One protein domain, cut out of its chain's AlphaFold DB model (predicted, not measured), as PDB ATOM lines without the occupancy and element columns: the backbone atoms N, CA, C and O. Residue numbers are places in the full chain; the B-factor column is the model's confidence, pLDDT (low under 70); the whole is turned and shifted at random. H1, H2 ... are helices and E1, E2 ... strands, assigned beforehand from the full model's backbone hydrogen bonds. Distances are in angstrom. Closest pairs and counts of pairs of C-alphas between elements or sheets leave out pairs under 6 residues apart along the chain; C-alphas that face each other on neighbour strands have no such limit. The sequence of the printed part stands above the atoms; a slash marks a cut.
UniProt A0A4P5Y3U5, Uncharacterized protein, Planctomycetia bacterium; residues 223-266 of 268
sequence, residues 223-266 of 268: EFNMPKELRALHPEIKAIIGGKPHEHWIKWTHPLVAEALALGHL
ATOM      1  N   GLU A 223       2.637   8.865 -31.062       71.62
ATOM      2  CA  GLU A 223       2.469  10.090 -30.270       71.62
ATOM      3  C   GLU A 223       1.970   9.819 -28.845       71.62
ATOM      4  O   GLU A 223       2.245  10.592 -27.928       71.62
ATOM      5  N   PHE A 224       1.248   8.717 -28.637       69.62
ATOM      6  CA  PHE A 224       0.761   8.312 -27.318       69.62
ATOM      7  C   PHE A 224       1.823   7.585 -26.490       69.62
ATOM      8  O   PHE A 224       1.695   7.533 -25.268       69.62
ATOM      9  N   ASN A 225       2.882   7.072 -27.123       71.81
ATOM     10  CA  ASN A 225       4.045   6.531 -26.415       71.81
ATOM     11  C   ASN A 225       4.942   7.634 -25.831       71.81
ATOM     12  O   ASN A 225       5.829   7.339 -25.034       71.81
ATOM     13  N   MET A 226       4.695   8.901 -26.176       76.62
ATOM     14  CA  MET A 226       5.397  10.041 -25.597       76.62
ATOM     15  C   MET A 226       4.878  10.366 -24.188       76.62
ATOM     16  O   MET A 226       3.675  10.635 -24.032       76.62
ATOM     17  N   PRO A 227       5.766  10.457 -23.177       78.44
ATOM     18  CA  PRO A 227       5.391  10.886 -21.833       78.44
ATOM     19  C   PRO A 227       4.640  12.222 -21.857       78.44
ATOM     20  O   PRO A 227       5.008  13.158 -22.581       78.44
ATOM     21  N   LYS A 228       3.561  12.326 -21.076       81.69
ATOM     22  CA  LYS A 228       2.773  13.569 -20.979       81.69
ATOM     23  C   LYS A 228       3.617  14.694 -20.383       81.69
ATOM     24  O   LYS A 228       3.497  15.845 -20.795       81.69
ATOM     25  N   GLU A 229       4.506  14.332 -19.470       84.56
ATOM     26  CA  GLU A 229       5.424  15.197 -18.742       84.56
ATOM     27  C   GLU A 229       6.407  15.871 -19.701       84.56
ATOM     28  O   GLU A 229       6.593  17.084 -19.635       84.56
ATOM     29  N   LEU A 230       6.952  15.122 -20.669       83.88
ATOM     30  CA  LEU A 230       7.855  15.680 -21.677       83.88
ATOM     31  C   LEU A 230       7.146  16.743 -22.528       83.88
ATOM     32  O   LEU A 230       7.699  17.806 -22.783       83.88
ATOM     33  N   ARG A 231       5.886  16.500 -22.912       82.69
ATOM     34  CA  ARG A 231       5.076  17.479 -23.661       82.69
ATOM     35  C   ARG A 231       4.716  18.718 -22.842       82.69
ATOM     36  O   ARG A 231       4.481  19.775 -23.425       82.69
ATOM     37  N   ALA A 232       4.607  18.590 -21.524       84.62
ATOM     38  CA  ALA A 232       4.343  19.719 -20.640       84.62
ATOM     39  C   ALA A 232       5.594  20.588 -20.449       84.62
ATOM     40  O   ALA A 232       5.494  21.810 -20.527       84.62
ATOM     41  N   LEU A 233       6.754  19.954 -20.252       89.31
ATOM     42  CA  LEU A 233       8.042  20.624 -20.057       89.31
ATOM     43  C   LEU A 233       8.585  21.262 -21.341       89.31
ATOM     44  O   LEU A 233       9.232  22.301 -21.270       89.31
ATOM     45  N   HIS A 234       8.280  20.668 -22.498       89.19
ATOM     46  CA  HIS A 234       8.800  21.090 -23.796       89.19
ATOM     47  C   HIS A 234       7.670  21.449 -24.772       89.19
ATOM     48  O   HIS A 234       7.382  20.692 -25.703       89.19
ATOM     49  N   PRO A 235       6.970  22.586 -24.597       88.50
ATOM     50  CA  PRO A 235       5.886  22.990 -25.495       88.50
ATOM     51  C   PRO A 235       6.340  23.163 -26.955       88.50
ATOM     52  O   PRO A 235       5.521  23.035 -27.865       88.50
ATOM     53  N   GLU A 236       7.631  23.396 -27.200       90.62
ATOM     54  CA  GLU A 236       8.245  23.478 -28.523       90.62
ATOM     55  C   GLU A 236       8.140  22.179 -29.326       90.62
ATOM     56  O   GLU A 236       8.156  22.244 -30.559       90.62
ATOM     57  N   ILE A 237       7.971  21.022 -28.674       90.25
ATOM     58  CA  ILE A 237       7.803  19.740 -29.371       90.25
ATOM     59  C   ILE A 237       6.382  19.541 -29.886       90.25
ATOM     60  O   ILE A 237       6.154  18.636 -30.681       90.25
ATOM     61  N   LYS A 238       5.414  20.362 -29.464       89.88
ATOM     62  CA  LYS A 238       4.032  20.281 -29.948       89.88
ATOM     63  C   LYS A 238       3.958  20.778 -31.387       89.88
ATOM     64  O   LYS A 238       4.515  21.824 -31.726       89.88
ATOM     65  N   ALA A 239       3.260  20.041 -32.243       90.00
ATOM     66  CA  ALA A 239       2.969  20.481 -33.601       90.00
ATOM     67  C   ALA A 239       2.121  21.762 -33.564       90.00
ATOM     68  O   ALA A 239       1.267  21.919 -32.692       90.00
ATOM     69  N   ILE A 240       2.346  22.672 -34.512       91.00
ATOM     70  CA  ILE A 240       1.518  23.872 -34.674       91.00
ATOM     71  C   ILE A 240       0.483  23.591 -35.761       91.00
ATOM     72  O   ILE A 240       0.848  23.323 -36.902       91.00
ATOM     73  N   ILE A 241      -0.800  23.664 -35.414       88.44
ATOM     74  CA  ILE A 241      -1.925  23.435 -36.327       88.44
ATOM     75  C   ILE A 241      -2.857  24.633 -36.221       88.44
ATOM     76  O   ILE A 241      -3.234  25.034 -35.121       88.44
ATOM     77  N   GLY A 242      -3.188  25.255 -37.354       90.81
ATOM     78  CA  GLY A 242      -3.999  26.477 -37.353       90.81
ATOM     79  C   GLY A 242      -3.385  27.608 -36.514       90.81
ATOM     80  O   GLY A 242      -4.107  28.364 -35.871       90.81
ATOM     81  N   GLY A 243      -2.049  27.681 -36.454       92.62
ATOM     82  CA  GLY A 243      -1.316  28.698 -35.692       92.62
ATOM     83  C   GLY A 243      -1.258  28.473 -34.177       92.62
ATOM     84  O   GLY A 243      -0.716  29.319 -33.470       92.62
ATOM     85  N   LYS A 244      -1.777  27.352 -33.658       90.88
ATOM     86  CA  LYS A 244      -1.766  27.034 -32.222       90.88
ATOM     87  C   LYS A 244      -1.057  25.704 -31.946       90.88
ATOM     88  O   LYS A 244      -1.140  24.799 -32.778       90.88
ATOM     89  N   PRO A 245      -0.375  25.552 -30.797       88.06
ATOM     90  CA  PRO A 245       0.142  24.257 -30.370       88.06
ATOM     91  C   PRO A 245      -0.986  23.233 -30.219       88.06
ATOM     92  O   PRO A 245      -1.992  23.509 -29.568       88.06
ATOM     93  N   HIS A 246      -0.811  22.052 -30.806       86.50
ATOM     94  CA  HIS A 246      -1.737  20.938 -30.656       86.50
ATOM     95  C   HIS A 246      -1.460  20.172 -29.356       86.50
ATOM     96  O   HIS A 246      -0.314  20.037 -28.930       86.50
ATOM     97  N   GLU A 247      -2.503  19.639 -28.723       81.38
ATOM     98  CA  GLU A 247      -2.374  18.921 -27.448       81.38
ATOM     99  C   GLU A 247      -1.709  17.541 -27.611       81.38
ATOM    100  O   GLU A 247      -0.934  17.089 -26.759       81.38
ATOM    101  N   HIS A 248      -1.980  16.884 -28.742       79.00
ATOM    102  CA  HIS A 248      -1.584  15.494 -28.981       79.00
ATOM    103  C   HIS A 248      -0.517  15.320 -30.057       79.00
ATOM    104  O   HIS A 248       0.220  14.343 -30.017       79.00
ATOM    105  N   TRP A 249      -0.433  16.233 -31.023       84.62
ATOM    106  CA  TRP A 249       0.459  16.055 -32.170       84.62
ATOM    107  C   TRP A 249       1.796  16.705 -31.875       84.62
ATOM    108  O   TRP A 249       1.859  17.785 -31.285       84.62
ATOM    109  N   ILE A 250       2.858  16.039 -32.300       87.94
ATOM    110  CA  ILE A 250       4.236  16.401 -31.994       87.94
ATOM    111  C   ILE A 250       5.017  16.676 -33.277       87.94
ATOM    112  O   ILE A 250       4.673  16.207 -34.362       87.94
ATOM    113  N   LYS A 251       6.089  17.450 -33.158       89.12
ATOM    114  CA  LYS A 251       7.073  17.660 -34.215       89.12
ATOM    115  C   LYS A 251       8.018  16.464 -34.229       89.12
ATOM    116  O   LYS A 251       8.977  16.422 -33.467       89.12
ATOM    117  N   TRP A 252       7.752  15.509 -35.112       83.69
ATOM    118  CA  TRP A 252       8.535  14.275 -35.277       83.69
ATOM    119  C   TRP A 252      10.034  14.488 -35.477       83.69
ATOM    120  O   TRP A 252      10.839  13.652 -35.089       83.69
ATOM    121  N   THR A 253      10.410  15.613 -36.077       86.56
ATOM    122  CA  THR A 253      11.803  15.969 -36.352       86.56
ATOM    123  C   THR A 253      12.517  16.591 -35.154       86.56
ATOM    124  O   THR A 253      13.707  16.885 -35.248       86.56
ATOM    125  N   HIS A 254      11.822  16.844 -34.039       90.12
ATOM    126  CA  HIS A 254      12.448  17.427 -32.861       90.12
ATOM    127  C   HIS A 254      13.338  16.379 -32.168       90.12
ATOM    128  O   HIS A 254      12.836  15.300 -31.850       90.12
ATOM    129  N   PRO A 255      14.618  16.673 -31.860       89.81
ATOM    130  CA  PRO A 255      15.536  15.691 -31.274       89.81
ATOM    131  C   PRO A 255      14.999  15.015 -30.004       89.81
ATOM    132  O   PRO A 255      15.036  13.794 -29.904       89.81
ATOM    133  N   LEU A 256      14.385  15.788 -29.096       88.69
ATOM    134  CA  LEU A 256      13.757  15.250 -27.875       88.69
ATOM    135  C   LEU A 256      12.613  14.259 -28.149       88.69
ATOM    136  O   LEU A 256      12.364  13.371 -27.341       88.69
ATOM    137  N   VAL A 257      11.901  14.406 -29.272       86.38
ATOM    138  CA  VAL A 257      10.853  13.457 -29.675       86.38
ATOM    139  C   VAL A 257      11.486  12.166 -30.178       86.38
ATOM    140  O   VAL A 257      11.088  11.088 -29.749       86.38
ATOM    141  N   ALA A 258      12.495  12.267 -31.046       84.00
ATOM    142  CA  ALA A 258      13.200  11.102 -31.570       84.00
ATOM    143  C   ALA A 258      13.872  10.280 -30.452       84.00
ATOM    144  O   ALA A 258      13.753   9.055 -30.433       84.00
ATOM    145  N   GLU A 259      14.519  10.948 -29.496       85.25
ATOM    146  CA  GLU A 259      15.168  10.310 -28.347       85.25
ATOM    147  C   GLU A 259      14.157   9.619 -27.422       85.25
ATOM    148  O   GLU A 259      14.332   8.453 -27.069       85.25
ATOM    149  N   ALA A 260      13.058  10.297 -27.082       82.50
ATOM    150  CA  ALA A 260      12.020   9.724 -26.231       82.50
ATOM    151  C   ALA A 260      11.341   8.500 -26.866       82.50
ATOM    152  O   ALA A 260      11.055   7.531 -26.162       82.50
ATOM    153  N   LEU A 261      11.121   8.512 -28.186       79.50
ATOM    154  CA  LEU A 261      10.609   7.347 -28.906       79.50
ATOM    155  C   LEU A 261      11.611   6.186 -28.857       79.50
ATOM    156  O   LEU A 261      11.223   5.070 -28.530       79.50
ATOM    157  N   ALA A 262      12.898   6.442 -29.112       78.50
ATOM    158  CA  ALA A 262      13.929   5.405 -29.069       78.50
ATOM    159  C   ALA A 262      14.081   4.773 -27.672       78.50
ATOM    160  O   ALA A 262      14.172   3.551 -27.553       78.50
ATOM    161  N   LEU A 263      14.061   5.586 -26.610       72.75
ATOM    162  CA  LEU A 263      14.199   5.119 -25.227       72.75
ATOM    163  C   LEU A 263      12.939   4.412 -24.712       72.75
ATOM    164  O   LEU A 263      13.045   3.395 -24.030       72.75
ATOM    165  N   GLY A 264      11.747   4.896 -25.079       63.75
ATOM    166  CA  GLY A 264      10.470   4.301 -24.670       63.75
ATOM    167  C   GLY A 264      10.244   2.868 -25.174       63.75
ATOM    168  O   GLY A 264       9.393   2.161 -24.635       63.75
ATOM    169  N   HIS A 265      11.014   2.423 -26.172       54.47
ATOM    170  CA  HIS A 265      11.004   1.051 -26.689       54.47
ATOM    171  C   HIS A 265      11.969   0.094 -25.968       54.47
ATOM    172  O   HIS A 265      11.848  -1.113 -26.152       54.47
ATOM    173  N   LEU A 266      12.901   0.599 -25.151       44.53
ATOM    174  CA  LEU A 266      13.918  -0.212 -24.463       44.53
ATOM    175  C   LEU A 266      13.562  -0.541 -23.005       44.53
ATOM    176  O   LEU A 266      14.230  -1.362 -22.384       44.53
TER     177      LEU A 266
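Overview. This is residues 223 to 266 of the 268 residues of an uncharacterized protein of Planctomycetia bacterium (UniProt A0A4P5Y3U5). This is a small elongated piece with a two-strand hairpin, E1 and E2, at one end and the helix H2 at the other, while the short helix H1 sits at the side of the middle. Contacts between these parts are few. The printed part has 44 residues, and its named elements run H1, E1, E2, H2, with E1 and E2 an antiparallel sheet of two strands; the class is mixed, helices and strands. The whole is compact by its radius of gyration of the C-alphas, 10.0 A, and spans 34 by 18 by 15 A.

Arrangement. Start with H1, residues 228 to 233, and go on to E1, residues 238 to 241; their closest C-alphas, those of Arg 231 and Lys 238, are 7.0 A apart. Next comes E2, residues 244 to 250, which makes a hairpin with E1, their directions at 126 degrees. Look there for N 239 and O 249 at 2.8 A and N 241 and O 244 at 2.9 A, both within hydrogen-bond range. H1 and E2 are near each other, with 7 pairs of C-alphas within 10 A. Last is H2, residues 255 to 264; the closest C-alphas of E2 and H2, those of Ile 250 and Val 257, are 7.6 A apart. H2 and H1 are near each other, with 5 pairs within 10 A, while E1 and H2 are apart. In H1 and H2 every O i to N i+4 pair is within hydrogen-bond range.

Along the chain. Find C-alpha 228 at (2.773, 13.569, -20.979), where H1 begins; it measures 8.9 A from first to last C-alpha. E1 measures 9.3 A and E2 12.2 A. H2 measures 14.1 A and ends at C-alpha 264, (10.470, 4.301, -24.670).

Size, cuts and confidence. The two C-alphas farthest apart, those of Gly 242 and Leu 266, are 34.6 A apart. The printed part has no cut, and its three links between named elements are tight. Mean pLDDT of the printed part is 82.6; residue 224 and residues 264 to 266 are under 70.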